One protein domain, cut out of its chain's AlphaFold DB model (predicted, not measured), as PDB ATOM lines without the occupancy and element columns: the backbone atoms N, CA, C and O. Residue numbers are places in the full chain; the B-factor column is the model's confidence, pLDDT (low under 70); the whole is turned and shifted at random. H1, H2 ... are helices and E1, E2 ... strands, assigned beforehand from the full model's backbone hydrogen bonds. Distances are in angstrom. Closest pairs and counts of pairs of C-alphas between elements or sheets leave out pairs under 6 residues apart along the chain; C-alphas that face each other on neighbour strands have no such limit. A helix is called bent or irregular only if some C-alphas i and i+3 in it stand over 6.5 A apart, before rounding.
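Overview. This is residues 518 to 734 of the 744 residues of an uncharacterized protein of Rhizobium sophoriradicis (UniProt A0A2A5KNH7). A strongly twisted sheet of four strands stands between two groups of helices: H1, H2 and H3 gather round H4, with H2 over one face of the sheet, while H5 lies over the opposite face and packs on H8, which H6 and H7 adjoin. A 51-residue stretch without named elements, residues 643 to 693, joins H6 to H7. The printed part has 217 residues, with eight named helices and four named strands in the order H1 E1 H2 H3 H4 E2 E3 H5 H6 H7 H8 E4; the sheet, E1 E3 E2 E4, is antiparallel throughout, and the class is mixed. The whole is compact and rounded, with a radius of gyration of the C-alphas of 16.6 A and spans of 47 by 38 by 33 A.

Along the chain. Start with the sheet: E1 is residues 528 to 532, E3 603 to 608, E2 585 to 590 and E4 730 to 733; E2 and E3 are each 17.0 A long. Find C-alpha 518 at (235.417, 295.733, 261.090), where H1, residues 518 to 522, begins. H2 is residues 541 to 547, H3 551 to 561. H4, residues 565 to 583, 24.1 A, has a kink of 50 degrees near residue 573 and is irregular, C-alphas 566 and 569 being 7.1 A apart. H5 is residues 613 to 625, H6 630 to 642, H7 694 to 704. H8, residues 714 to 726, 19.6 A, is only just irregular, C-alphas 715 and 718 being 6.9 A apart. E4 ends at C-alpha 733, (230.235, 293.510, 239.728).

Arrangement. Look for N 530 and O 605 of E1 and E3, 2.9 A apart; N 587 and O 606 join the hairpin E2 and E3 at 2.9 A, and N 588 and O 730 join E2 and E4 at 2.9 A, each within hydrogen-bond range. H2 is on the sheet at a height of 8.5 A, and H5, on the opposite face, at 11.7 A. H4 is on the sheet with residues 580 to 583, and H8 only grazes it with residues 725 to 726. H4 touches H2 at Val 577 and Leu 545, C-alphas 6.7 A apart, at a shallow tilt of 14 degrees, opposite ways. It touches H3 at Arg 565 and Ala 554, 5.7 A between C-alphas, about perpendicular at 86 degrees, and H1 at Leu 576 and Lys 519, 6.5 A between C-alphas. H8 touches H5 at Pro 719 and Val 621, C-alphas 5.7 A apart, at a steep tilt of 39 degrees, opposite ways. It touches H6 at Ile 717 and Ala 634, C-alphas 6.5 A apart. H7 is close to but not clearly touching H8, the C-alphas of Val 697 and Ala 720 being 6.2 A apart. Every O i to N i+4 pair is within hydrogen-bond range in H1, H2, H3, H5 and H7; H4 has 9 of 15, H6 8 of 9 and H8 7 of 9.

Size, cuts and confidence. The two C-alphas farthest apart, those of Ala 571 and Leu 708, are 47.1 A apart. The printed part has no cut; the links E2 to E3 and H6 to H7 are long. The mean pLDDT of the printed part is 79.6, and 52 residues are under 70, among them 592 to 600, 641 to 651, 674 to 690 and 701 to 710.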
ATOM      1  N   PHE A 518     236.274 296.745 261.718       95.81
ATOM      2  CA  PHE A 518     235.417 295.733 261.090       95.81
ATOM      3  C   PHE A 518     235.708 295.597 259.593       95.81
ATOM      4  O   PHE A 518     235.824 294.485 259.068       95.81
ATOM      5  N   LYS A 519     235.878 296.733 258.907       96.00
ATOM      6  CA  LYS A 519     236.265 296.790 257.491       96.00
ATOM      7  C   LYS A 519     237.658 296.206 257.271       96.00
ATOM      8  O   LYS A 519     237.841 295.376 256.385       96.00
ATOM      9  N   ALA A 520     238.627 296.566 258.111       95.75
ATOM     10  CA  ALA A 520     239.972 296.003 258.049       95.75
ATOM     11  C   ALA A 520     239.960 294.482 258.267       95.75
ATOM     12  O   ALA A 520     240.672 293.752 257.580       95.75
ATOM     13  N   TRP A 521     239.117 293.994 259.180       95.44
ATOM     14  CA  TRP A 521     238.950 292.576 259.472       95.44
ATOM     15  C   TRP A 521     238.376 291.788 258.299       95.44
ATOM     16  O   TRP A 521     238.978 290.781 257.917       95.44
ATOM     17  N   ILE A 522     237.272 292.249 257.697       94.88
ATOM     18  CA  ILE A 522     236.696 291.584 256.518       94.88
ATOM     19  C   ILE A 522     237.671 291.653 255.329       94.88
ATOM     20  O   ILE A 522     237.729 290.753 254.491       94.88
ATOM     21  N   ASP A 523     238.528 292.676 255.299       93.88
ATOM     22  CA  ASP A 523     239.564 292.835 254.288       93.88
ATOM     23  C   ASP A 523     240.759 291.896 254.402       93.88
ATOM     24  O   ASP A 523     241.532 291.792 253.440       93.88
ATOM     25  N   ARG A 524     240.887 291.179 255.523       91.75
ATOM     26  CA  ARG A 524     241.892 290.126 255.686       91.75
ATOM     27  C   ARG A 524     241.571 288.897 254.851       91.75
ATOM     28  O   ARG A 524     242.508 288.228 254.434       91.75
ATOM     29  N   PHE A 525     240.305 288.634 254.527       93.06
ATOM     30  CA  PHE A 525     239.941 287.531 253.640       93.06
ATOM     31  C   PHE A 525     240.367 287.842 252.201       93.06
ATOM     32  O   PHE A 525     240.004 288.882 251.646       93.06
ATOM     33  N   ALA A 526     241.153 286.954 251.589       91.44
ATOM     34  CA  ALA A 526     241.477 287.031 250.162       91.44
ATOM     35  C   ALA A 526     240.223 286.747 249.348       91.44
ATOM     36  O   ALA A 526     239.875 287.527 248.466       91.44
ATOM     37  N   VAL A 527     239.511 285.686 249.730       93.88
ATOM     38  CA  VAL A 527     238.252 285.299 249.110       93.88
ATOM     39  C   VAL A 527     237.162 285.174 250.166       93.88
ATOM     40  O   VAL A 527     237.359 284.537 251.198       93.88
ATOM     41  N   ILE A 528     236.009 285.780 249.903       95.19
ATOM     42  CA  ILE A 528     234.805 285.612 250.719       95.19
ATOM     43  C   ILE A 528     233.817 284.797 249.894       95.19
ATOM     44  O   ILE A 528     233.340 285.259 248.859       95.19
ATOM     45  N   GLN A 529     233.548 283.578 250.341       92.25
ATOM     46  CA  GLN A 529     232.522 282.707 249.794       92.25
ATOM     47  C   GLN A 529     231.238 282.827 250.617       92.25
ATOM     48  O   GLN A 529     231.281 282.785 251.850       92.25
ATOM     49  N   LEU A 530     230.102 282.945 249.931       91.81
ATOM     50  CA  LEU A 530     228.770 282.982 250.533       91.81
ATOM     51  C   LEU A 530     227.797 282.085 249.753       91.81
ATOM     52  O   LEU A 530     227.998 281.820 248.567       91.81
ATOM     53  N   ALA A 531     226.728 281.639 250.412       88.00
ATOM     54  CA  ALA A 531     225.690 280.801 249.814       88.00
ATOM     55  C   ALA A 531     224.291 281.369 250.093       88.00
ATOM     56  O   ALA A 531     224.047 281.907 251.172       88.00
ATOM     57  N   ILE A 532     223.377 281.225 249.132       86.75
ATOM     58  CA  ILE A 532     221.978 281.671 249.221       86.75
ATOM     59  C   ILE A 532     221.069 280.443 249.113       86.75
ATOM     60  O   ILE A 532     221.242 279.645 248.191       86.75
ATOM     61  N   MET A 533     220.106 280.288 250.033       79.19
ATOM     62  CA  MET A 533     219.148 279.168 250.023       79.19
ATOM     63  C   MET A 533     217.983 279.409 249.053       79.19
ATOM     64  O   MET A 533     217.793 278.638 248.116       79.19
ATOM     65  N   GLU A 534     217.225 280.498 249.221       70.50
ATOM     66  CA  GLU A 534     215.994 280.744 248.457       70.50
ATOM     67  C   GLU A 534     216.223 281.510 247.142       70.50
ATOM     68  O   GLU A 534     216.801 282.594 247.122       70.50
ATOM     69  N   GLY A 535     215.705 280.960 246.039       56.09
ATOM     70  CA  GLY A 535     215.810 281.503 244.681       56.09
ATOM     71  C   GLY A 535     214.772 282.576 244.326       56.09
ATOM     72  O   GLY A 535     214.212 282.538 243.232       56.09
ATOM     73  N   HIS A 536     214.476 283.524 245.217       53.81
ATOM     74  CA  HIS A 536     213.623 284.664 244.861       53.81
ATOM     75  C   HIS A 536     214.470 285.786 244.250       53.81
ATOM     76  O   HIS A 536     215.205 286.444 244.973       53.81
ATOM     77  N   THR A 537     214.375 285.939 242.921       54.53
ATOM     78  CA  THR A 537     214.631 287.105 242.030       54.53
ATOM     79  C   THR A 537     215.638 288.207 242.422       54.53
ATOM     80  O   THR A 537     215.563 289.296 241.864       54.53
ATOM     81  N   ALA A 538     216.596 287.974 243.317       62.38
ATOM     82  CA  ALA A 538     217.692 288.901 243.562       62.38
ATOM     83  C   ALA A 538     218.670 288.812 242.384       62.38
ATOM     84  O   ALA A 538     219.278 287.764 242.126       62.38
ATOM     85  N   ALA A 539     218.773 289.904 241.634       74.81
ATOM     86  CA  ALA A 539     219.671 290.019 240.484       74.81
ATOM     87  C   ALA A 539     220.747 291.085 240.711       74.81
ATOM     88  O   ALA A 539     221.829 291.007 240.134       74.81
ATOM     89  N   ALA A 540     220.473 292.076 241.563       88.06
ATOM     90  CA  ALA A 540     221.457 293.094 241.884       88.06
ATOM     91  C   ALA A 540     222.529 292.528 242.839       88.06
ATOM     92  O   ALA A 540     222.181 291.848 243.808       88.06
ATOM     93  N   PRO A 541     223.825 292.851 242.642       90.31
ATOM     94  CA  PRO A 541     224.899 292.406 243.532       90.31
ATOM     95  C   PRO A 541     224.661 292.731 245.014       90.31
ATOM     96  O   PRO A 541     225.031 291.949 245.881       90.31
ATOM     97  N   GLU A 542     224.024 293.864 245.311       92.12
ATOM     98  CA  GLU A 542     223.674 294.259 246.678       92.12
ATOM     99  C   GLU A 542     222.585 293.360 247.292       92.12
ATOM    100  O   GLU A 542     222.760 292.851 248.398       92.12
ATOM    101  N   GLU A 543     221.503 293.088 246.553       90.25
ATOM    102  CA  GLU A 543     220.423 292.191 246.997       90.25
ATOM    103  C   GLU A 543     220.939 290.770 247.251       90.25
ATOM    104  O   GLU A 543     220.555 290.133 248.230       90.25
ATOM    105  N   LEU A 544     221.857 290.294 246.402       90.31
ATOM    106  CA  LEU A 544     222.504 288.993 246.560       90.31
ATOM    107  C   LEU A 544     223.311 288.905 247.859       90.31
ATOM    108  O   LEU A 544     223.273 287.877 248.534       90.31
ATOM    109  N   LEU A 545     224.015 289.975 248.243       92.56
ATOM    110  CA  LEU A 545     224.759 289.999 249.501       92.56
ATOM    111  C   LEU A 545     223.837 290.030 250.723       92.56
ATOM    112  O   LEU A 545     224.166 289.402 251.727       92.56
ATOM    113  N   TYR A 546     222.683 290.700 250.656       91.75
ATOM    114  CA  TYR A 546     221.693 290.669 251.741       91.75
ATOM    115  C   TYR A 546     220.954 289.331 251.849       91.75
ATOM    116  O   TYR A 546     220.608 288.927 252.953       91.75
ATOM    117  N   ALA A 547     220.754 288.623 250.736       89.44
ATOM    118  CA  ALA A 547     220.138 287.294 250.724       89.44
ATOM    119  C   ALA A 547     221.088 286.168 251.180       89.44
ATOM    120  O   ALA A 547     220.663 285.030 251.395       89.44
ATOM    121  N   ALA A 548     222.386 286.453 251.284       89.88
ATOM    122  CA  ALA A 548     223.395 285.458 251.593       89.88
ATOM    123  C   ALA A 548     223.364 285.016 253.063       89.88
ATOM    124  O   ALA A 548     223.173 285.816 253.976       89.88
ATOM    125  N   ASN A 549     223.628 283.732 253.312       89.62
ATOM    126  CA  ASN A 549     223.776 283.220 254.666       89.62
ATOM    127  C   ASN A 549     225.064 283.763 255.298       89.62
ATOM    128  O   ASN A 549     226.174 283.467 254.851       89.62
ATOM    129  N   THR A 550     224.907 284.541 256.365       92.44
ATOM    130  CA  THR A 550     226.015 285.202 257.061       92.44
ATOM    131  C   THR A 550     226.388 284.541 258.384       92.44
ATOM    132  O   THR A 550     227.299 285.017 259.054       92.44
ATOM    133  N   GLU A 551     225.757 283.425 258.761       91.19
ATOM    134  CA  GLU A 551     225.865 282.830 260.103       91.19
ATOM    135  C   GLU A 551     227.317 282.529 260.506       91.19
ATOM    136  O   GLU A 551     227.734 282.805 261.633       91.19
ATOM    137  N   TRP A 552     228.119 281.987 259.584       91.88
ATOM    138  CA  TRP A 552     229.527 281.693 259.859       91.88
ATOM    139  C   TRP A 552     230.340 282.968 260.116       91.88
ATOM    140  O   TRP A 552     231.121 283.030 261.070       91.88
ATOM    141  N   ILE A 553     230.122 284.002 259.298       93.62
ATOM    142  CA  ILE A 553     230.793 285.298 259.435       93.62
ATOM    143  C   ILE A 553     230.331 285.983 260.723       93.62
ATOM    144  O   ILE A 553     231.176 286.454 261.475       93.62
ATOM    145  N   ALA A 554     229.031 285.965 261.026       93.88
ATOM    146  CA  ALA A 554     228.451 286.542 262.236       93.88
ATOM    147  C   ALA A 554     229.059 285.936 263.509       93.88
ATOM    148  O   ALA A 554     229.440 286.670 264.419       93.88
ATOM    149  N   ARG A 555     229.235 284.605 263.564       91.75
ATOM    150  CA  ARG A 555     229.911 283.930 264.691       91.75
ATOM    151  C   ARG A 555     231.360 284.366 264.851       91.75
ATOM    152  O   ARG A 555     231.791 284.662 265.962       91.75
ATOM    153  N   ARG A 556     232.120 284.400 263.755       90.81
ATOM    154  CA  ARG A 556     233.531 284.823 263.783       90.81
ATOM    155  C   ARG A 556     233.669 286.300 264.141       90.81
ATOM    156  O   ARG A 556     234.599 286.664 264.851       90.81
ATOM    157  N   PHE A 557     232.737 287.124 263.679       93.00
ATOM    158  CA  PHE A 557     232.670 288.540 263.996       93.00
ATOM    159  C   PHE A 557     232.394 288.765 265.486       93.00
ATOM    160  O   PHE A 557     233.150 289.481 266.140       93.00
ATOM    161  N   ALA A 558     231.364 288.111 266.033       91.19
ATOM    162  CA  ALA A 558     231.034 288.184 267.454       91.19
ATOM    163  C   ALA A 558     232.231 287.757 268.314       91.19
ATOM    164  O   ALA A 558     232.641 288.499 269.198       91.19
ATOM    165  N   ALA A 559     232.887 286.646 267.965       88.31
ATOM    166  CA  ALA A 559     234.075 286.186 268.679       88.31
ATOM    167  C   ALA A 559     235.269 287.151 268.620       88.31
ATOM    168  O   ALA A 559     236.073 287.186 269.547       88.31
ATOM    169  N   GLN A 560     235.395 287.928 267.544       88.88
ATOM    170  CA  GLN A 560     236.491 288.879 267.374       88.88
ATOM    171  C   GLN A 560     236.242 290.211 268.093       88.88
ATOM    172  O   GLN A 560     237.192 290.802 268.604       88.88
ATOM    173  N   PHE A 561     235.001 290.703 268.082       89.31
ATOM    174  CA  PHE A 561     234.673 292.077 268.484       89.31
ATOM    175  C   PHE A 561     233.731 292.169 269.690       89.31
ATOM    176  O   PHE A 561     233.475 293.265 270.185       89.31
ATOM    177  N   ALA A 562     233.225 291.033 270.179       87.88
ATOM    178  CA  ALA A 562     232.266 290.937 271.275       87.88
ATOM    179  C   ALA A 562     230.996 291.777 271.039       87.88
ATOM    180  O   ALA A 562     230.501 292.455 271.937       87.88
ATOM    181  N   PHE A 563     230.459 291.740 269.817       90.19
ATOM    182  CA  PHE A 563     229.129 292.267 269.502       90.19
ATOM    183  C   PHE A 563     228.121 291.115 269.373       90.19
ATOM    184  O   PHE A 563     228.494 290.058 268.860       90.19
ATOM    185  N   PRO A 564     226.855 291.307 269.790       91.06
ATOM    186  CA  PRO A 564     225.822 290.282 269.668       91.06
ATOM    187  C   PRO A 564     225.632 289.782 268.235       91.06
ATOM    188  O   PRO A 564     225.517 290.583 267.305       91.06
ATOM    189  N   ARG A 565     225.480 288.471 268.031       91.88
ATOM    190  CA  ARG A 565     225.117 287.951 266.695       91.88
ATOM    191  C   ARG A 565     223.761 288.447 266.204       91.88
ATOM    192  O   ARG A 565     223.586 288.660 265.008       91.88
ATOM    193  N   GLU A 566     222.819 288.685 267.115       90.50
ATOM    194  CA  GLU A 566     221.455 289.126 266.787       90.50
ATOM    195  C   GLU A 566     221.403 290.454 266.018       90.50
ATOM    196  O   GLU A 566     220.483 290.673 265.230       90.50
ATOM    197  N   MET A 567     222.387 291.342 266.214       92.75
ATOM    198  CA  MET A 567     222.452 292.610 265.478       92.75
ATOM    199  C   MET A 567     223.195 292.494 264.144       92.75
ATOM    200  O   MET A 567     223.205 293.454 263.371       92.75
ATOM    201  N   PHE A 568     223.835 291.353 263.866       93.44
ATOM    202  CA  PHE A 568     224.729 291.221 262.723       93.44
ATOM    203  C   PHE A 568     223.982 291.423 261.409       93.44
ATOM    204  O   PHE A 568     224.310 292.338 260.665       93.44
ATOM    205  N   GLU A 569     222.933 290.643 261.162       89.56
ATOM    206  CA  GLU A 569     222.173 290.685 259.909       89.56
ATOM    207  C   GLU A 569     221.523 292.057 259.660       89.56
ATOM    208  O   GLU A 569     221.611 292.600 258.562       89.56
ATOM    209  N   GLY A 570     220.914 292.653 260.692       88.06
ATOM    210  CA  GLY A 570     220.134 293.885 260.547       88.06
ATOM    211  C   GLY A 570     220.923 295.194 260.651       88.06
ATOM    212  O   GLY A 570     220.433 296.216 260.176       88.06
ATOM    213  N   ALA A 571     222.100 295.205 261.287       92.12
ATOM    214  CA  ALA A 571     222.838 296.445 261.561       92.12
ATOM    215  C   ALA A 571     224.311 296.420 261.140       92.12
ATOM    216  O   ALA A 571     224.815 297.440 260.675       92.12
ATOM    217  N   LEU A 572     225.011 295.290 261.281       94.88
ATOM    218  CA  LEU A 572     226.453 295.222 261.003       94.88
ATOM    219  C   LEU A 572     226.754 294.769 259.572       94.88
ATOM    220  O   LEU A 572     227.621 295.340 258.912       94.88
ATOM    221  N   TRP A 573     226.021 293.778 259.071       95.50
ATOM    222  CA  TRP A 573     226.170 293.261 257.718       95.50
ATOM    223  C   TRP A 573     225.942 294.342 256.657       95.50
ATOM    224  O   TRP A 573     226.799 294.455 255.787       95.50
ATOM    225  N   PRO A 574     224.933 295.235 256.755       95.25
ATOM    226  CA  PRO A 574     224.784 296.338 255.805       95.25
ATOM    227  C   PRO A 574     226.003 297.265 255.711       95.25
ATOM    228  O   PRO A 574     226.389 297.673 254.618       95.25
ATOM    229  N   ILE A 575     226.669 297.542 256.838       94.19
ATOM    230  CA  ILE A 575     227.897 298.355 256.871       94.19
ATOM    231  C   ILE A 575     229.033 297.650 256.115       94.19
ATOM    232  O   ILE A 575     229.808 298.292 255.401       94.19
ATOM    233  N   LEU A 576     229.141 296.327 256.270       96.25
ATOM    234  CA  LEU A 576     230.136 295.520 255.568       96.25
ATOM    235  C   LEU A 576     229.793 295.360 254.083       96.25
ATOM    236  O   LEU A 576     230.697 295.442 253.260       96.25
ATOM    237  N   VAL A 577     228.521 295.200 253.720       95.31
ATOM    238  CA  VAL A 577     228.066 295.108 252.325       95.31
ATOM    239  C   VAL A 577     228.403 296.382 251.551       95.31
ATOM    240  O   VAL A 577     228.998 296.281 250.479       95.31
ATOM    241  N   ASP A 578     228.143 297.569 252.113       94.56
ATOM    242  CA  ASP A 578     228.543 298.847 251.498       94.56
ATOM    243  C   ASP A 578     230.062 298.915 251.235       94.56
ATOM    244  O   ASP A 578     230.505 299.391 250.186       94.56
ATOM    245  N   HIS A 579     230.875 298.393 252.160       95.12
ATOM    246  CA  HIS A 579     232.328 298.303 251.987       95.12
ATOM    247  C   HIS A 579     232.728 297.287 250.911       95.12
ATOM    248  O   HIS A 579     233.560 297.587 250.051       95.12
ATOM    249  N   LEU A 580     232.129 296.096 250.918       94.81
ATOM    250  CA  LEU A 580     232.424 295.018 249.972       94.81
ATOM    251  C   LEU A 580     232.050 295.409 248.539       94.81
ATOM    252  O   LEU A 580     232.851 295.198 247.633       94.81
ATOM    253  N   LEU A 581     230.908 296.070 248.335       93.38
ATOM    254  CA  LEU A 581     230.481 296.587 247.027       93.38
ATOM    255  C   LEU A 581     231.480 297.592 246.427       93.38
ATOM    256  O   LEU A 581     231.578 297.715 245.207       93.38
ATOM    257  N   LYS A 582     232.227 298.317 247.270       92.88
ATOM    258  CA  LYS A 582     233.240 299.299 246.844       92.88
ATOM    259  C   LYS A 582     234.619 298.684 246.620       92.88
ATOM    260  O   LYS A 582     235.388 299.216 245.826       92.88
ATOM    261  N   THR A 583     234.943 297.606 247.331       92.69
ATOM    262  CA  THR A 583     236.314 297.075 247.427       92.69
ATOM    263  C   THR A 583     236.520 295.725 246.757       92.69
ATOM    264  O   THR A 583     237.667 295.318 246.575       92.69
ATOM    265  N   ARG A 584     235.443 295.021 246.392       93.38
ATOM    266  CA  ARG A 584     235.510 293.659 245.867       93.38
ATOM    267  C   ARG A 584     234.832 293.527 244.512       93.38
ATOM    268  O   ARG A 584     233.783 294.113 244.254       93.38
ATOM    269  N   SER A 585     235.423 292.687 243.677       93.69
ATOM    270  CA  SER A 585     234.738 292.061 242.554       93.69
ATOM    271  C   SER A 585     233.785 291.008 243.112       93.69
ATOM    272  O   SER A 585     234.180 290.221 243.973       93.69
ATOM    273  N   ILE A 586     232.536 291.010 242.650       93.50
ATOM    274  CA  ILE A 586     231.501 290.065 243.079       93.50
ATOM    275  C   ILE A 586     231.211 289.151 241.907       93.50
ATOM    276  O   ILE A 586     230.863 289.618 240.817       93.50
ATOM    277  N   CYS A 587     231.350 287.855 242.148       91.12
ATOM    278  CA  CYS A 587     231.056 286.830 241.167       91.12
ATOM    279  C   CYS A 587     229.931 285.943 241.688       91.12
ATOM    280  O   CYS A 587     229.930 285.581 242.867       91.12
ATOM    281  N   GLU A 588     228.991 285.589 240.819       89.00
ATOM    282  CA  GLU A 588     227.901 284.679 241.152       89.00
ATOM    283  C   GLU A 588     227.985 283.389 240.349       89.00
ATOM    284  O   GLU A 588     228.589 283.323 239.276       89.00
ATOM    285  N   ARG A 589     227.360 282.347 240.887       85.12
ATOM    286  CA  ARG A 589     227.115 281.107 240.170       85.12
ATOM    287  C   ARG A 589     225.779 280.519 240.582       85.12
ATOM    288  O   ARG A 589     225.539 280.291 241.768       85.12
ATOM    289  N   ASN A 590     224.951 280.210 239.593       81.50
ATOM    290  CA  ASN A 590     223.695 279.496 239.798       81.50
ATOM    291  C   ASN A 590     223.959 277.996 239.983       81.50
ATOM    292  O   ASN A 590     224.766 277.413 239.258       81.50
ATOM    293  N   ILE A 591     223.275 277.368 240.940       75.12
ATOM    294  CA  ILE A 591     223.288 275.914 241.125       75.12
ATOM    295  C   ILE A 591     221.995 275.344 240.524       75.12
ATOM    296  O   ILE A 591     220.918 275.702 240.997       75.12
ATOM    297  N   PRO A 592     222.058 274.456 239.512       64.69
ATOM    298  CA  PRO A 592     220.862 273.832 238.951       64.69
ATOM    299  C   PRO A 592     220.161 272.892 239.949       64.69
ATOM    300  O   PRO A 592     220.815 272.097 240.632       64.69
ATOM    301  N   ASP A 593     218.821 272.903 239.958       58.12
ATOM    302  CA  ASP A 593     217.957 272.091 240.845       58.12
ATOM    303  C   ASP A 593     218.218 270.570 240.764       58.12
ATOM    304  O   ASP A 593     217.943 269.813 241.703       58.12
ATOM    305  N   ALA A 594     218.738 270.091 239.630       51.28
ATOM    306  CA  ALA A 594     218.981 268.673 239.372       51.28
ATOM    307  C   ALA A 594     220.353 268.174 239.867       51.28
ATOM    308  O   ALA A 594     220.533 266.962 240.014       51.28
ATOM    309  N   THR A 595     221.305 269.069 240.158       52.25
ATOM    310  CA  THR A 595     222.714 268.693 240.350       52.25
ATOM    311  C   THR A 595     223.063 268.310 241.785       52.25
ATOM    312  O   THR A 595     223.788 267.343 242.017       52.25
ATOM    313  N   TYR A 596     222.550 269.059 242.762       53.44
ATOM    314  CA  TYR A 596     222.988 268.986 244.158       53.44
ATOM    315  C   TYR A 596     221.799 269.066 245.119       53.44
ATOM    316  O   TYR A 596     221.749 269.931 245.991       53.44
ATOM    317  N   ARG A 597     220.854 268.117 245.034       46.00
ATOM    318  CA  ARG A 597     219.710 268.024 245.974       46.00
ATOM    319  C   ARG A 597     220.100 267.921 247.462       46.00
ATOM    320  O   ARG A 597     219.227 267.904 248.319       46.00
ATOM    321  N   SER A 598     221.390 267.822 247.778       52.06
ATOM    322  CA  SER A 598     221.928 267.756 249.133       52.06
ATOM    323  C   SER A 598     222.437 269.087 249.699       52.06
ATOM    324  O   SER A 598     222.673 269.121 250.895       52.06
ATOM    325  N   HIS A 599     222.642 270.164 248.928       56.53
ATOM    326  CA  HIS A 599     223.362 271.351 249.442       56.53
ATOM    327  C   HIS A 599     222.479 272.545 249.835       56.53
ATOM    328  O   HIS A 599     223.020 273.505 250.368       56.53
ATOM    329  N   GLU A 600     221.159 272.487 249.615       67.94
ATOM    330  CA  GLU A 600     220.159 273.523 249.973       67.94
ATOM    331  C   GLU A 600     220.428 274.952 249.429       67.94
ATOM    332  O   GLU A 600     219.612 275.842 249.647       67.94
ATOM    333  N   ALA A 601     221.528 275.180 248.699       77.38
ATOM    334  CA  ALA A 601     221.891 276.443 248.062       77.38
ATOM    335  C   ALA A 601     221.376 276.522 246.616       77.38
ATOM    336  O   ALA A 601     221.573 275.588 245.841       77.38
ATOM    337  N   SER A 602     220.824 277.671 246.231       80.00
ATOM    338  CA  SER A 602     220.426 278.005 244.853       80.00
ATOM    339  C   SER A 602     221.475 278.851 244.121       80.00
ATOM    340  O   SER A 602     221.666 278.705 242.912       80.00
ATOM    341  N   LYS A 603     222.203 279.709 244.845       84.88
ATOM    342  CA  LYS A 603     223.295 280.532 244.310       84.88
ATOM    343  C   LYS A 603     224.506 280.527 245.232       84.88
ATOM    344  O   LYS A 603     224.374 280.490 246.457       84.88
ATOM    345  N   LEU A 604     225.689 280.619 244.631       87.62
ATOM    346  CA  LEU A 604     226.958 280.830 245.324       87.62
ATOM    347  C   LEU A 604     227.537 282.181 244.933       87.62
ATOM    348  O   LEU A 604     227.473 282.564 243.765       87.62
ATOM    349  N   LEU A 605     228.158 282.852 245.894       90.81
ATOM    350  CA  LEU A 605     228.886 284.091 245.673       90.81
ATOM    351  C   LEU A 605     230.347 283.915 246.058       90.81
ATOM    352  O   LEU A 605     230.662 283.290 247.072       90.81
ATOM    353  N   THR A 606     231.212 284.537 245.272       92.81
ATOM    354  CA  THR A 606     232.648 284.608 245.522       92.81
ATOM    355  C   THR A 606     233.106 286.047 245.332       92.81
ATOM    356  O   THR A 606     232.878 286.644 244.279       92.81
ATOM    357  N   LEU A 607     233.741 286.609 246.361       94.94
ATOM    358  CA  LEU A 607     234.230 287.985 246.368       94.94
ATOM    359  C   LEU A 607     235.746 288.036 246.564       94.94
ATOM    360  O   LEU A 607     236.270 287.367 247.453       94.94
ATOM    361  N   PHE A 608     236.438 288.881 245.801       94.56
ATOM    362  CA  PHE A 608     237.896 289.084 245.868       94.56
ATOM    363  C   PHE A 608     238.284 290.527 245.487       94.56
ATOM    364  O   PHE A 608     237.440 291.262 244.983       94.56
ATOM    365  N   LYS A 609     239.507 290.993 245.794       92.69
ATOM    366  CA  LYS A 609     239.912 292.410 245.569       92.69
ATOM    367  C   LYS A 609     240.406 292.675 244.151       92.69
ATOM    368  O   LYS A 609     240.445 293.814 243.698       92.69
ATOM    369  N   GLU A 610     240.847 291.623 243.489       90.94
ATOM    370  CA  GLU A 610     241.529 291.662 242.214       90.94
ATOM    371  C   GLU A 610     240.568 291.993 241.059       90.94
ATOM    372  O   GLU A 610     239.342 291.876 241.164       90.94
ATOM    373  N   ALA A 611     241.141 292.441 239.938       82.25
ATOM    374  CA  ALA A 611     240.388 292.928 238.781       82.25
ATOM    375  C   ALA A 611     239.634 291.819 238.025       82.25
ATOM    376  O   ALA A 611     238.619 292.087 237.376       82.25
ATOM    377  N   ASP A 612     240.135 290.586 238.101       85.38
ATOM    378  CA  ASP A 612     239.555 289.406 237.474       85.38
ATOM    379  C   ASP A 612     239.912 288.125 238.245       85.38
ATOM    380  O   ASP A 612     240.720 288.121 239.180       85.38
ATOM    381  N   ILE A 613     239.280 287.028 237.829       87.19
ATOM    382  CA  ILE A 613     239.394 285.704 238.444       87.19
ATOM    383  C   ILE A 613     240.828 285.136 238.355       87.19
ATOM    384  O   ILE A 613     241.252 284.416 239.258       87.19
ATOM    385  N   TYR A 614     241.610 285.464 237.318       86.62
ATOM    386  CA  TYR A 614     242.980 284.956 237.145       86.62
ATOM    387  C   TYR A 614     243.979 285.678 238.055       86.62
ATOM    388  O   TYR A 614     244.873 285.054 238.639       86.62
ATOM    389  N   ALA A 615     243.808 286.989 238.220       88.00
ATOM    390  CA  ALA A 615     244.552 287.767 239.200       88.00
ATOM    391  C   ALA A 615     244.214 287.305 240.628       88.00
ATOM    392  O   ALA A 615     245.128 287.066 241.420       88.00
ATOM    393  N   ALA A 616     242.928 287.076 240.923       90.19
ATOM    394  CA  ALA A 616     242.484 286.521 242.204       90.19
ATOM    395  C   ALA A 616     243.078 285.131 242.471       90.19
ATOM    396  O   ALA A 616     243.505 284.842 243.588       90.19
ATOM    397  N   PHE A 617     243.157 284.280 241.443       90.69
ATOM    398  CA  PHE A 617     243.790 282.966 241.530       90.69
ATOM    399  C   PHE A 617     245.259 283.077 241.926       90.69
ATOM    400  O   PHE A 617     245.692 282.432 242.880       90.69
ATOM    401  N   THR A 618     246.014 283.932 241.239       89.81
ATOM    402  CA  THR A 618     247.444 284.123 241.504       89.81
ATOM    403  C   THR A 618     247.677 284.629 242.930       89.81
ATOM    404  O   THR A 618     248.466 284.042 243.673       89.81
ATOM    405  N   ALA A 619     246.919 285.648 243.349       90.44
ATOM    406  CA  ALA A 619     246.988 286.206 244.698       90.44
ATOM    407  C   ALA A 619     246.600 285.183 245.779       90.44
ATOM    408  O   ALA A 619     247.228 285.105 246.839       90.44
ATOM    409  N   LEU A 620     245.584 284.355 245.516       90.88
ATOM    410  CA  LEU A 620     245.163 283.310 246.442       90.88
ATOM    411  C   LEU A 620     246.225 282.212 246.577       90.88
ATOM    412  O   LEU A 620     246.504 281.792 247.696       90.88
ATOM    413  N   VAL A 621     246.850 281.769 245.481       89.44
ATOM    414  CA  VAL A 621     247.937 280.773 245.525       89.44
ATOM    415  C   VAL A 621     249.136 281.296 246.314       89.44
ATOM    416  O   VAL A 621     249.685 280.564 247.142       89.44
ATOM    417  N   GLU A 622     249.518 282.558 246.115       89.06
ATOM    418  CA  GLU A 622     250.595 283.196 246.877       89.06
ATOM    419  C   GLU A 622     250.264 283.226 248.376       89.06
ATOM    420  O   GLU A 622     251.048 282.760 249.207       89.06
ATOM    421  N   ARG A 623     249.050 283.666 248.731       87.25
ATOM    422  CA  ARG A 623     248.606 283.694 250.128       87.25
ATOM    423  C   ARG A 623     248.546 282.295 250.744       87.25
ATOM    424  O   ARG A 623     248.993 282.111 251.874       87.25
ATOM    425  N   LEU A 624     248.070 281.294 250.010       85.38
ATOM    426  CA  LEU A 624     248.053 279.895 250.449       85.38
ATOM    427  C   LEU A 624     249.457 279.311 250.635       85.38
ATOM    428  O   LEU A 624     249.660 278.422 251.465       85.38
ATOM    429  N   SER A 625     250.439 279.806 249.884       83.75
ATOM    430  CA  SER A 625     251.833 279.367 249.993       83.75
ATOM    431  C   SER A 625     252.489 279.821 251.297       83.75
ATOM    432  O   SER A 625     253.420 279.170 251.762       83.75
ATOM    433  N   SER A 626     251.952 280.862 251.943       79.81
ATOM    434  CA  SER A 626     252.382 281.290 253.281       79.81
ATOM    435  C   SER A 626     251.914 280.366 254.419       79.81
ATOM    436  O   SER A 626     252.429 280.455 255.533       79.81
ATOM    437  N   ILE A 627     250.976 279.444 254.155       77.25
ATOM    438  CA  ILE A 627     250.453 278.504 255.156       77.25
ATOM    439  C   ILE A 627     251.384 277.288 255.268       77.25
ATOM    440  O   ILE A 627     251.550 276.514 254.318       77.25
ATOM    441  N   SER A 628     251.972 277.105 256.454       68.44
ATOM    442  CA  SER A 628     253.008 276.097 256.728       68.44
ATOM    443  C   SER A 628     252.470 274.663 256.854       68.44
ATOM    444  O   SER A 628     253.196 273.711 256.576       68.44
ATOM    445  N   ASN A 629     251.208 274.487 257.263       70.44
ATOM    446  CA  ASN A 629     250.600 273.177 257.516       70.44
ATOM    447  C   ASN A 629     249.859 272.640 256.277       70.44
ATOM    448  O   ASN A 629     248.660 272.862 256.108       70.44
ATOM    449  N   SER A 630     250.558 271.923 255.394       70.81
ATOM    450  CA  SER A 630     249.946 271.381 254.172       70.81
ATOM    451  C   SER A 630     249.095 270.125 254.390       70.81
ATOM    452  O   SER A 630     248.273 269.790 253.537       70.81
ATOM    453  N   LYS A 631     249.225 269.464 255.548       80.31
ATOM    454  CA  LYS A 631     248.505 268.222 255.864       80.31
ATOM    455  C   LYS A 631     246.995 268.443 255.974       80.31
ATOM    456  O   LYS A 631     246.233 267.715 255.348       80.31
ATOM    457  N   ALA A 632     246.567 269.481 256.695       78.69
ATOM    458  CA  ALA A 632     245.148 269.808 256.858       78.69
ATOM    459  C   ALA A 632     244.483 270.204 255.525       78.69
ATOM    460  O   ALA A 632     243.339 269.841 255.261       78.69
ATOM    461  N   LEU A 633     245.217 270.901 254.649       79.19
ATOM    462  CA  LEU A 633     244.750 271.249 253.304       79.19
ATOM    463  C   LEU A 633     244.625 270.006 252.413       79.19
ATOM    464  O   LEU A 633     243.632 269.861 251.703       79.19
ATOM    465  N   ALA A 634     245.600 269.093 252.473       79.12
ATOM    466  CA  ALA A 634     245.558 267.824 251.753       79.12
ATOM    467  C   ALA A 634     244.361 266.963 252.189       79.12
ATOM    468  O   ALA A 634     243.626 266.450 251.345       79.12
ATOM    469  N   GLU A 635     244.141 266.846 253.503       81.06
ATOM    470  CA  GLU A 635     243.011 266.124 254.096       81.06
ATOM    471  C   GLU A 635     241.674 266.765 253.721       81.06
ATOM    472  O   GLU A 635     240.744 266.054 253.351       81.06
ATOM    473  N   TYR A 636     241.582 268.097 253.743       81.56
ATOM    474  CA  TYR A 636     240.376 268.813 253.338       81.56
ATOM    475  C   TYR A 636     240.041 268.593 251.861       81.56
ATOM    476  O   TYR A 636     238.902 268.270 251.537       81.56
ATOM    477  N   ILE A 637     241.019 268.718 250.959       76.69
ATOM    478  CA  ILE A 637     240.817 268.498 249.518       76.69
ATOM    479  C   ILE A 637     240.416 267.040 249.238       76.69
ATOM    480  O   ILE A 637     239.519 266.793 248.429       76.69
ATOM    481  N   LEU A 638     241.023 266.080 249.943       74.88
ATOM    482  CA  LEU A 638     240.676 264.656 249.865       74.88
ATOM    483  C   LEU A 638     239.335 264.316 250.548       74.88
ATOM    484  O   LEU A 638     238.703 263.317 250.224       74.88
ATOM    485  N   ALA A 639     238.872 265.112 251.507       75.50
ATOM    486  CA  ALA A 639     237.543 264.946 252.093       75.50
ATOM    487  C   ALA A 639     236.466 265.572 251.194       75.50
ATOM    488  O   ALA A 639     235.404 264.981 250.983       75.50
ATOM    489  N   ALA A 640     236.753 266.745 250.619       70.81
ATOM    490  CA  ALA A 640     235.886 267.454 249.684       70.81
ATOM    491  C   ALA A 640     235.630 266.631 248.414       70.81
ATOM    492  O   ALA A 640     234.506 266.628 247.913       70.81
ATOM    493  N   SER A 641     236.625 265.865 247.953       64.12
ATOM    494  CA  SER A 641     236.469 264.909 246.852       64.12
ATOM    495  C   SER A 641     235.439 263.815 247.130       64.12
ATOM    496  O   SER A 641     234.665 263.442 246.252       64.12
ATOM    497  N   GLY A 642     235.405 263.309 248.364       57.84
ATOM    498  CA  GLY A 642     234.488 262.257 248.789       57.84
ATOM    499  C   GLY A 642     233.091 262.765 249.153       57.84
ATOM    500  O   GLY A 642     232.138 261.988 249.098       57.84
ATOM    501  N   ALA A 643     232.933 264.042 249.505       56.97
ATOM    502  CA  ALA A 643     231.679 264.615 250.004       56.97
ATOM    503  C   ALA A 643     230.559 264.723 248.943       56.97
ATOM    504  O   ALA A 643     229.390 264.875 249.296       56.97
ATOM    505  N   GLY A 644     230.882 264.580 247.652       51.56
ATOM    506  CA  GLY A 644     229.946 264.798 246.543       51.56
ATOM    507  C   GLY A 644     228.901 263.704 246.276       51.56
ATOM    508  O   GLY A 644     228.037 263.908 245.428       51.56
ATOM    509  N   ILE A 645     228.938 262.531 246.928       51.66
ATOM    510  CA  ILE A 645     228.080 261.394 246.519       51.66
ATOM    511  C   ILE A 645     227.643 260.533 247.725       51.66
ATOM    512  O   ILE A 645     228.402 259.669 248.160       51.66
ATOM    513  N   GLY A 646     226.417 260.723 248.239       48.00
ATOM    514  CA  GLY A 646     225.700 259.750 249.096       48.00
ATOM    515  C   GLY A 646     225.287 260.209 250.511       48.00
ATOM    516  O   GLY A 646     225.963 261.016 251.143       48.00
ATOM    517  N   TYR A 647     224.172 259.654 251.012       37.97
ATOM    518  CA  TYR A 647     223.683 259.809 252.394       37.97
ATOM    519  C   TYR A 647     224.661 259.177 253.406       37.97
ATOM    520  O   TYR A 647     225.123 258.060 253.189       37.97
ATOM    521  N   GLY A 648     224.938 259.865 254.525       50.06
ATOM    522  CA  GLY A 648     225.727 259.329 255.651       50.06
ATOM    523  C   GLY A 648     227.235 259.625 255.647       50.06
ATOM    524  O   GLY A 648     227.976 258.973 256.379       50.06
ATOM    525  N   LYS A 649     227.715 260.584 254.845       55.22
ATOM    526  CA  LYS A 649     229.138 260.972 254.801       55.22
ATOM    527  C   LYS A 649     229.519 262.017 255.870       55.22
ATOM    528  O   LYS A 649     228.660 262.803 256.271       55.22
ATOM    529  N   PRO A 650     230.785 262.022 256.342       51.97
ATOM    530  CA  PRO A 650     231.249 262.915 257.406       51.97
ATOM    531  C   PRO A 650     231.133 264.393 257.012       51.97
ATOM    532  O   PRO A 650     231.342 264.756 255.855       51.97
ATOM    533  N   SER A 651     230.811 265.249 257.984       62.50
ATOM    534  CA  SER A 651     230.793 266.701 257.804       62.50
ATOM    535  C   SER A 651     232.186 267.203 257.434       62.50
ATOM    536  O   SER A 651     233.149 266.910 258.146       62.50
ATOM    537  N   LEU A 652     232.290 267.988 256.361       75.69
ATOM    538  CA  LEU A 652     233.520 268.708 256.052       75.69
ATOM    539  C   LEU A 652     233.873 269.636 257.220       75.69
ATOM    540  O   LEU A 652     233.004 270.310 257.776       75.69
ATOM    541  N   SER A 653     235.151 269.667 257.582       82.25
ATOM    542  CA  SER A 653     235.698 270.632 258.531       82.25
ATOM    543  C   SER A 653     236.561 271.615 257.757       82.25
ATOM    544  O   SER A 653     237.467 271.199 257.038       82.25
ATOM    545  N   TRP A 654     236.258 272.906 257.864       86.44
ATOM    546  CA  TRP A 654     237.054 273.939 257.211       86.44
ATOM    547  C   TRP A 654     238.340 274.166 258.017       86.44
ATOM    548  O   TRP A 654     238.227 274.503 259.199       86.44
ATOM    549  N   PRO A 655     239.541 273.994 257.430       86.44
ATOM    550  CA  PRO A 655     240.795 274.131 258.169       86.44
ATOM    551  C   PRO A 655     240.928 275.513 258.821       86.44
ATOM    552  O   PRO A 655     240.678 276.533 258.175       86.44
ATOM    553  N   GLU A 656     241.335 275.573 260.092       83.19
ATOM    554  CA  GLU A 656     241.438 276.843 260.828       83.19
ATOM    555  C   GLU A 656     242.504 277.769 260.244       83.19
ATOM    556  O   GLU A 656     242.285 278.977 260.155       83.19
ATOM    557  N   GLU A 657     243.618 277.211 259.766       81.25
ATOM    558  CA  GLU A 657     244.682 277.971 259.106       81.25
ATOM    559  C   GLU A 657     244.181 278.622 257.813       81.25
ATOM    560  O   GLU A 657     244.644 279.691 257.410       81.25
ATOM    561  N   PHE A 658     243.190 277.995 257.177       81.88
ATOM    562  CA  PHE A 658     242.561 278.505 255.970       81.88
ATOM    563  C   PHE A 658     241.433 279.502 256.267       81.88
ATOM    564  O   PHE A 658     241.254 280.473 255.527       81.88
ATOM    565  N   ALA A 659     240.751 279.331 257.402       84.19
ATOM    566  CA  ALA A 659     239.665 280.178 257.895       84.19
ATOM    567  C   ALA A 659     240.058 281.641 258.157       84.19
ATOM    568  O   ALA A 659     239.180 282.458 258.414       84.19
ATOM    569  N   VAL A 660     241.349 281.984 258.120       83.06
ATOM    570  CA  VAL A 660     241.848 283.366 258.248       83.06
ATOM    571  C   VAL A 660     241.934 284.071 256.887       83.06
ATOM    572  O   VAL A 660     241.903 285.297 256.812       83.06
ATOM    573  N   SER A 661     242.037 283.297 255.801       86.19
ATOM    574  CA  SER A 661     242.253 283.804 254.441       86.19
ATOM    575  C   SER A 661     241.050 283.612 253.528       86.19
ATOM    576  O   SER A 661     240.859 284.429 252.627       86.19
ATOM    577  N   VAL A 662     240.246 282.568 253.735       90.44
ATOM    578  CA  VAL A 662     239.058 282.289 252.923       90.44
ATOM    579  C   VAL A 662     237.897 281.858 253.810       90.44
ATOM    580  O   VAL A 662     238.064 281.014 254.695       90.44
ATOM    581  N   THR A 663     236.720 282.442 253.577       92.25
ATOM    582  CA  THR A 663     235.492 282.023 254.268       92.25
ATOM    583  C   THR A 663     234.926 280.755 253.616       92.25
ATOM    584  O   THR A 663     234.935 280.664 252.389       92.25
ATOM    585  N   PRO A 664     234.424 279.777 254.389       88.25
ATOM    586  CA  PRO A 664     233.773 278.601 253.824       88.25
ATOM    587  C   PRO A 664     232.422 278.954 253.201       88.25
ATOM    588  O   PRO A 664     231.697 279.811 253.709       88.25
ATOM    589  N   LEU A 665     232.017 278.188 252.188       84.50
ATOM    590  CA  LEU A 665     230.606 278.084 251.822       84.50
ATOM    591  C   LEU A 665     229.846 277.411 252.971       84.50
ATOM    592  O   LEU A 665     230.126 276.261 253.319       84.50
ATOM    593  N   TRP A 666     228.910 278.138 253.584       83.31
ATOM    594  CA  TRP A 666     228.234 277.712 254.808       83.31
ATOM    595  C   TRP A 666     226.713 277.832 254.712       83.31
ATOM    596  O   TRP A 666     226.187 278.921 254.497       83.31
ATOM    597  N   LEU A 667     226.018 276.717 254.958       79.12
ATOM    598  CA  LEU A 667     224.565 276.642 255.168       79.12
ATOM    599  C   LEU A 667     224.273 275.644 256.289       79.12
ATOM    600  O   LEU A 667     224.000 274.471 256.052       79.12
ATOM    601  N   GLY A 668     224.489 276.067 257.537       77.88
ATOM    602  CA  GLY A 668     224.379 275.195 258.718       77.88
ATOM    603  C   GLY A 668     225.474 274.117 258.835       77.88
ATOM    604  O   GLY A 668     225.607 273.495 259.886       77.88
ATOM    605  N   ARG A 669     226.284 273.931 257.787       78.25
ATOM    606  CA  ARG A 669     227.463 273.060 257.692       78.25
ATOM    607  C   ARG A 669     228.430 273.586 256.627       78.25
ATOM    608  O   ARG A 669     228.021 274.366 255.766       78.25
ATOM    609  N   VAL A 670     229.684 273.127 256.661       78.38
ATOM    610  CA  VAL A 670     230.686 273.427 255.622       78.38
ATOM    611  C   VAL A 670     230.336 272.669 254.344       78.38
ATOM    612  O   VAL A 670     230.137 271.452 254.375       78.38
ATOM    613  N   LEU A 671     230.270 273.391 253.230       76.31
ATOM    614  CA  LEU A 671     230.039 272.842 251.899       76.31
ATOM    615  C   LEU A 671     231.376 272.689 251.143       76.31
ATOM    616  O   LEU A 671     232.335 273.405 251.449       76.31
ATOM    617  N   PRO A 672     231.468 271.777 250.158       74.44
ATOM    618  CA  PRO A 672     232.649 271.651 249.309       74.44
ATOM    619  C   PRO A 672     232.959 272.957 248.560       74.44
ATOM    620  O   PRO A 672     232.043 273.741 248.290       74.44
ATOM    621  N   PRO A 673     234.222 273.187 248.152       73.00
ATOM    622  CA  PRO A 673     234.561 274.297 247.274       73.00
ATOM    623  C   PRO A 673     233.802 274.175 245.950       73.00
ATOM    624  O   PRO A 673     233.687 273.098 245.367       73.00
ATOM    625  N   SER A 674     233.290 275.297 245.472       67.75
ATOM    626  CA  SER A 674     232.382 275.415 244.333       67.75
ATOM    627  C   SER A 674     232.864 274.743 243.039       67.75
ATOM    628  O   SER A 674     232.057 274.173 242.315       67.75
ATOM    629  N   GLY A 675     234.149 274.776 242.720       61.44
ATOM    630  CA  GLY A 675     234.753 274.446 241.420       61.44
ATOM    631  C   GLY A 675     234.791 272.967 241.028       61.44
ATOM    632  O   GLY A 675     235.494 272.610 240.089       61.44
ATOM    633  N   LEU A 676     234.036 272.105 241.707       58.56
ATOM    634  CA  LEU A 676     233.864 270.699 241.360       58.56
ATOM    635  C   LEU A 676     232.450 270.467 240.800       58.56
ATOM    636  O   LEU A 676     231.610 269.988 241.536       58.56
ATOM    637  N   ILE A 677     232.191 270.695 239.504       53.59
ATOM    638  CA  ILE A 677     231.032 270.131 238.747       53.59
ATOM    639  C   ILE A 677     229.750 270.998 238.693       53.59
ATOM    640  O   ILE A 677     229.265 271.495 239.708       53.59
ATOM    641  N   GLY A 678     229.185 271.133 237.481       50.69
ATOM    642  CA  GLY A 678     227.883 271.758 237.186       50.69
ATOM    643  C   GLY A 678     226.699 270.779 237.099       50.69
ATOM    644  O   GLY A 678     225.606 271.154 237.506       50.69
ATOM    645  N   GLU A 679     226.915 269.526 236.661       53.22
ATOM    646  CA  GLU A 679     225.972 268.383 236.645       53.22
ATOM    647  C   GLU A 679     226.738 267.037 236.665       53.22
ATOM    648  O   GLU A 679     227.829 266.960 236.109       53.22
ATOM    649  N   ARG A 680     226.178 265.952 237.241       47.34
ATOM    650  CA  ARG A 680     226.822 264.609 237.374       47.34
ATOM    651  C   ARG A 680     227.324 263.996 236.046       47.34
ATOM    652  O   ARG A 680     228.073 263.025 236.075       47.34
ATOM    653  N   TYR A 681     226.902 264.548 234.908       51.44
ATOM    654  CA  TYR A 681     227.184 264.066 233.554       51.44
ATOM    655  C   TYR A 681     227.723 265.154 232.604       51.44
ATOM    656  O   TYR A 681     227.783 264.919 231.401       51.44
ATOM    657  N   GLN A 682     228.096 266.332 233.118       55.59
ATOM    658  CA  GLN A 682     228.693 267.411 232.322       55.59
ATOM    659  C   GLN A 682     230.208 267.496 232.537       55.59
ATOM    660  O   GLN A 682     230.719 267.084 233.581       55.59
ATOM    661  N   GLU A 683     230.921 268.032 231.543       56.47
ATOM    662  CA  GLU A 683     232.362 268.273 231.645       56.47
ATOM    663  C   GLU A 683     232.682 269.211 232.828       56.47
ATOM    664  O   GLU A 683     231.911 270.135 233.117       56.47
ATOM    665  N   PRO A 684     233.801 268.990 233.544       58.59
ATOM    666  CA  PRO A 684     234.272 269.923 234.563       58.59
ATOM    667  C   PRO A 684     234.444 271.330 233.976       58.59
ATOM    668  O   PRO A 684     234.896 271.479 232.842       58.59
ATOM    669  N   PHE A 685     234.129 272.371 234.754       61.50
ATOM    670  CA  PHE A 685     234.408 273.750 234.344       61.50
ATOM    671  C   PHE A 685     235.899 273.931 234.027       61.50
ATOM    672  O   PHE A 685     236.752 273.432 234.764       61.50
ATOM    673  N   SER A 686     236.213 274.700 232.982       62.50
ATOM    674  CA  SER A 686     237.582 275.151 232.722       62.50
ATOM    675  C   SER A 686     238.126 275.890 233.947       62.50
ATOM    676  O   SER A 686     237.498 276.833 234.437       62.50
ATOM    677  N   PHE A 687     239.281 275.457 234.457       68.44
ATOM    678  CA  PHE A 687     239.858 276.037 235.665       68.44
ATOM    679  C   PHE A 687     240.372 277.457 235.435       68.44
ATOM    680  O   PHE A 687     240.943 277.787 234.394       68.44
ATOM    681  N   ALA A 688     240.197 278.290 236.456       66.75
ATOM    682  CA  ALA A 688     240.886 279.561 236.574       66.75
ATOM    683  C   ALA A 688     242.385 279.333 236.842       66.75
ATOM    684  O   ALA A 688     242.743 278.616 237.775       66.75
ATOM    685  N   GLY A 689     243.245 279.989 236.055       64.62
ATOM    686  CA  GLY A 689     244.705 279.983 236.222       64.62
ATOM    687  C   GLY A 689     245.469 279.108 235.219       64.62
ATOM    688  O   GLY A 689     244.999 278.057 234.799       64.62
ATOM    689  N   GLN A 690     246.682 279.537 234.855       68.62
ATOM    690  CA  GLN A 690     247.679 278.712 234.160       68.62
ATOM    691  C   GLN A 690     248.874 278.505 235.096       68.62
ATOM    692  O   GLN A 690     249.478 279.475 235.549       68.62
ATOM    693  N   PHE A 691     249.202 277.252 235.409       76.12
ATOM    694  CA  PHE A 691     250.328 276.891 236.276       76.12
ATOM    695  C   PHE A 691     250.944 275.551 235.853       76.12
ATOM    696  O   PHE A 691     250.282 274.722 235.226       76.12
ATOM    697  N   ASP A 692     252.213 275.328 236.210       74.69
ATOM    698  CA  ASP A 692     252.899 274.056 235.943       74.69
ATOM    699  C   ASP A 692     252.182 272.899 236.661       74.69
ATOM    700  O   ASP A 692     252.134 272.843 237.891       74.69
ATOM    701  N   GLY A 693     251.608 271.976 235.885       77.00
ATOM    702  CA  GLY A 693     250.788 270.871 236.385       77.00
ATOM    703  C   GLY A 693     249.272 271.099 236.360       77.00
ATOM    704  O   GLY A 693     248.558 270.274 236.931       77.00
ATOM    705  N   ALA A 694     248.769 272.148 235.694       77.25
ATOM    706  CA  ALA A 694     247.331 272.379 235.505       77.25
ATOM    707  C   ALA A 694     246.611 271.181 234.854       77.25
ATOM    708  O   ALA A 694     245.588 270.743 235.375       77.25
ATOM    709  N   ASP A 695     247.204 270.566 233.823       78.25
ATOM    710  CA  ASP A 695     246.657 269.366 233.167       78.25
ATOM    711  C   ASP A 695     246.478 268.200 234.152       78.25
ATOM    712  O   ASP A 695     245.478 267.489 234.112       78.25
ATOM    713  N   LYS A 696     247.409 268.044 235.106       79.06
ATOM    714  CA  LYS A 696     247.339 267.003 236.146       79.06
ATOM    715  C   LYS A 696     246.255 267.287 237.175       79.06
ATOM    716  O   LYS A 696     245.661 266.352 237.698       79.06
ATOM    717  N   VAL A 697     246.004 268.557 237.494       77.69
ATOM    718  CA  VAL A 697     244.897 268.952 238.378       77.69
ATOM    719  C   VAL A 697     243.557 268.762 237.665       77.69
ATOM    720  O   VAL A 697     242.616 268.264 238.274       77.69
ATOM    721  N   GLN A 698     243.479 269.073 236.371       74.88
ATOM    722  CA  GLN A 698     242.288 268.843 235.553       74.88
ATOM    723  C   GLN A 698     241.983 267.345 235.387       74.88
ATOM    724  O   GLN A 698     240.836 266.924 235.551       74.88
ATOM    725  N   GLU A 699     243.004 266.524 235.138       75.12
ATOM    726  CA  GLU A 699     242.898 265.063 235.124       75.12
ATOM    727  C   GLU A 699     242.477 264.527 236.498       75.12
ATOM    728  O   GLU A 699     241.518 263.761 236.597       75.12
ATOM    729  N   TRP A 700     243.122 264.992 237.574       75.56
ATOM    730  CA  TRP A 700     242.759 264.636 238.945       75.56
ATOM    731  C   TRP A 700     241.284 264.931 239.232       75.56
ATOM    732  O   TRP A 700     240.593 264.072 239.773       75.56
ATOM    733  N   ILE A 701     240.764 266.081 238.788       68.12
ATOM    734  CA  ILE A 701     239.354 266.450 238.976       68.12
ATOM    735  C   ILE A 701     238.406 265.611 238.122       68.12
ATOM    736  O   ILE A 701     237.325 265.237 238.572       68.12
ATOM    737  N   SER A 702     238.829 265.232 236.923       67.31
ATOM    738  CA  SER A 702     238.063 264.311 236.080       67.31
ATOM    739  C   SER A 702     237.966 262.917 236.723       67.31
ATOM    740  O   SER A 702     236.927 262.262 236.648       67.31
ATOM    741  N   LEU A 703     239.009 262.490 237.447       69.31
ATOM    742  CA  LEU A 703     239.040 261.238 238.217       69.31
ATOM    743  C   LEU A 703     238.276 261.314 239.553       69.31
ATOM    744  O   LEU A 703     237.861 260.272 240.073       69.31
ATOM    745  N   LEU A 704     238.038 262.518 240.095       64.06
ATOM    746  CA  LEU A 704     237.189 262.729 241.282       64.06
ATOM    747  C   LEU A 704     235.761 262.246 241.040       64.06
ATOM    748  O   LEU A 704     235.188 261.555 241.880       64.06
ATOM    749  N   LEU A 705     235.211 262.565 239.866       57.06
ATOM    750  CA  LEU A 705     233.867 262.168 239.438       57.06
ATOM    751  C   LEU A 705     233.678 260.644 239.393       57.06
ATOM    752  O   LEU A 705     232.572 260.148 239.609       57.06
ATOM    753  N   ALA A 706     234.764 259.907 239.155       60.00
ATOM    754  CA  ALA A 706     234.784 258.451 239.084       60.00
ATOM    755  C   ALA A 706     235.113 257.766 240.424       60.00
ATOM    756  O   ALA A 706     235.146 256.538 240.474       60.00
ATOM    757  N   ASN A 707     235.329 258.520 241.515       61.84
ATOM    758  CA  ASN A 707     235.754 257.988 242.820       61.84
ATOM    759  C   ASN A 707     237.143 257.294 242.778       61.84
ATOM    760  O   ASN A 707     237.424 256.405 243.580       61.84
ATOM    761  N   LEU A 708     238.002 257.691 241.828       59.16
ATOM    762  CA  LEU A 708     239.316 257.083 241.551       59.16
ATOM    763  C   LEU A 708     240.501 258.008 241.886       59.16
ATOM    764  O   LEU A 708     241.654 257.654 241.649       59.16
ATOM    765  N   ALA A 709     240.232 259.202 242.416       62.72
ATOM    766  CA  ALA A 709     241.258 260.197 242.702       62.72
ATOM    767  C   ALA A 709     242.137 259.815 243.908       62.72
ATOM    768  O   ALA A 709     241.646 259.414 244.963       62.72
ATOM    769  N   THR A 710     243.450 259.996 243.761       68.25
ATOM    770  CA  THR A 710     244.469 259.799 244.808       68.25
ATOM    771  C   THR A 710     244.957 261.143 245.364       68.25
ATOM    772  O   THR A 710     244.506 262.203 244.934       68.25
ATOM    773  N   SER A 711     245.855 261.150 246.351       71.31
ATOM    774  CA  SER A 711     246.418 262.395 246.895       71.31
ATOM    775  C   SER A 711     247.222 263.172 245.842       71.31
ATOM    776  O   SER A 711     248.116 262.605 245.209       71.31
ATOM    777  N   LEU A 712     246.969 264.477 245.709       77.94
ATOM    778  CA  LEU A 712     247.787 265.364 244.879       77.94
ATOM    779  C   LEU A 712     249.188 265.582 245.488       77.94
ATOM    780  O   LEU A 712     249.317 265.644 246.713       77.94
ATOM    781  N   PRO A 713     250.236 265.771 244.661       82.31
ATOM    782  CA  PRO A 713     251.537 266.240 245.137       82.31
ATOM    783  C   PRO A 713     251.417 267.586 245.861       82.31
ATOM    784  O   PRO A 713     250.704 268.465 245.379       82.31
ATOM    785  N   ASP A 714     252.177 267.791 246.943       80.88
ATOM    786  CA  ASP A 714     252.088 268.991 247.803       80.88
ATOM    787  C   ASP A 714     252.144 270.317 247.024       80.88
ATOM    788  O   ASP A 714     251.353 271.234 247.261       80.88
ATOM    789  N   ARG A 715     253.009 270.379 246.001       84.25
ATOM    790  CA  ARG A 715     253.168 271.548 245.120       84.25
ATOM    791  C   ARG A 715     251.904 271.925 244.334       84.25
ATOM    792  O   ARG A 715     251.775 273.071 243.925       84.25
ATOM    793  N   LEU A 716     250.989 270.978 244.113       85.25
ATOM    794  CA  LEU A 716     249.747 271.172 243.354       85.25
ATOM    795  C   LEU A 716     248.519 271.377 244.250       85.25
ATOM    796  O   LEU A 716     247.494 271.827 243.751       85.25
ATOM    797  N   ILE A 717     248.611 271.115 245.560       84.19
ATOM    798  CA  ILE A 717     247.487 271.237 246.510       84.19
ATOM    799  C   ILE A 717     246.945 272.671 246.555       84.19
ATOM    800  O   ILE A 717     245.737 272.884 246.480       84.19
ATOM    801  N   ARG A 718     247.832 273.669 246.653       86.62
ATOM    802  CA  ARG A 718     247.445 275.086 246.786       86.62
ATOM    803  C   ARG A 718     246.870 275.661 245.480       86.62
ATOM    804  O   ARG A 718     245.779 276.227 245.545       86.62
ATOM    805  N   PRO A 719     247.506 275.468 244.302       86.31
ATOM    806  CA  PRO A 719     246.887 275.787 243.014       86.31
ATOM    807  C   PRO A 719     245.554 275.071 242.788       86.31
ATOM    808  O   PRO A 719     244.595 275.706 242.363       86.31
ATOM    809  N   ALA A 720     245.454 273.782 243.131       82.00
ATOM    810  CA  ALA A 720     244.203 273.042 242.997       82.00
ATOM    811  C   ALA A 720     243.094 273.658 243.859       82.00
ATOM    812  O   ALA A 720     242.023 273.952 243.345       82.00
ATOM    813  N   LEU A 721     243.350 273.939 245.141       83.88
ATOM    814  CA  LEU A 721     242.359 274.559 246.024       83.88
ATOM    815  C   LEU A 721     241.909 275.940 245.530       83.88
ATOM    816  O   LEU A 721     240.714 276.226 245.527       83.88
ATOM    817  N   ALA A 722     242.847 276.784 245.088       87.75
ATOM    818  CA  ALA A 722     242.527 278.101 244.544       87.75
ATOM    819  C   ALA A 722     241.655 278.002 243.283       87.75
ATOM    820  O   ALA A 722     240.657 278.715 243.164       87.75
ATOM    821  N   ALA A 723     241.978 277.065 242.386       83.81
ATOM    822  CA  ALA A 723     241.177 276.787 241.201       83.81
ATOM    823  C   ALA A 723     239.769 276.314 241.594       83.81
ATOM    824  O   ALA A 723     238.780 276.819 241.063       83.81
ATOM    825  N   LEU A 724     239.648 275.418 242.579       80.62
ATOM    826  CA  LEU A 724     238.354 274.941 243.070       80.62
ATOM    827  C   LEU A 724     237.510 276.032 243.739       80.62
ATOM    828  O   LEU A 724     236.296 275.913 243.803       80.62
ATOM    829  N   ILE A 725     238.101 277.097 244.260       86.50
ATOM    830  CA  ILE A 725     237.330 278.170 244.900       86.50
ATOM    831  C   ILE A 725     236.806 279.163 243.867       86.50
ATOM    832  O   ILE A 725     235.662 279.599 243.968       86.50
ATOM    833  N   LEU A 726     237.629 279.490 242.872       87.25
ATOM    834  CA  LEU A 726     237.397 280.613 241.966       87.25
ATOM    835  C   LEU A 726     236.784 280.221 240.611       87.25
ATOM    836  O   LEU A 726     236.304 281.091 239.889       87.25
ATOM    837  N   SER A 727     236.792 278.936 240.247       82.12
ATOM    838  CA  SER A 727     236.325 278.494 238.925       82.12
ATOM    839  C   SER A 727     234.801 278.393 238.827       82.12
ATOM    840  O   SER A 727     234.119 277.998 239.777       82.12
ATOM    841  N   GLY A 728     234.277 278.685 237.634       78.00
ATOM    842  CA  GLY A 728     232.859 278.534 237.293       78.00
ATOM    843  C   GLY A 728     231.950 279.672 237.766       78.00
ATOM    844  O   GLY A 728     230.743 279.467 237.807       78.00
ATOM    845  N   PHE A 729     232.498 280.829 238.143       83.94
ATOM    846  CA  PHE A 729     231.715 282.012 238.513       83.94
ATOM    847  C   PHE A 729     231.722 283.068 237.409       83.94
ATOM    848  O   PHE A 729     232.759 283.322 236.796       83.94
ATOM    849  N   ASP A 730     230.590 283.746 237.251       86.50
ATOM    850  CA  ASP A 730     230.437 284.901 236.376       86.50
ATOM    851  C   ASP A 730     230.632 286.192 237.173       86.50
ATOM    852  O   ASP A 730     230.059 286.372 238.250       86.50
ATOM    853  N   VAL A 731     231.448 287.116 236.656       89.25
ATOM    854  CA  VAL A 731     231.685 288.416 237.301       89.25
ATOM    855  C   VAL A 731     230.484 289.330 237.055       89.25
ATOM    856  O   VAL A 731     230.276 289.784 235.930       89.25
ATOM    857  N   ILE A 732     229.738 289.655 238.110       90.75
ATOM    858  CA  ILE A 732     228.536 290.505 238.040       90.75
ATOM    859  C   ILE A 732     228.772 291.938 238.518       90.75
ATOM    860  O   ILE A 732     228.011 292.842 238.183       90.75
ATOM    861  N   SER A 733     229.837 292.172 239.289       89.62
ATOM    862  CA  SER A 733     230.235 293.510 239.728       89.62
ATOM    863  C   SER A 733     231.747 293.617 239.858       89.62
ATOM    864  O   SER A 733     232.415 292.660 240.248       89.62
ATOM    865  N   ARG A 734     232.282 294.805 239.566       88.06
ATOM    866  CA  ARG A 734     233.689 295.167 239.770       88.06
ATOM    867  C   ARG A 734     233.773 296.439 240.616       88.06
ATOM    868  O   ARG A 734     232.895 297.298 240.486       88.06
TER     869      ARG A 734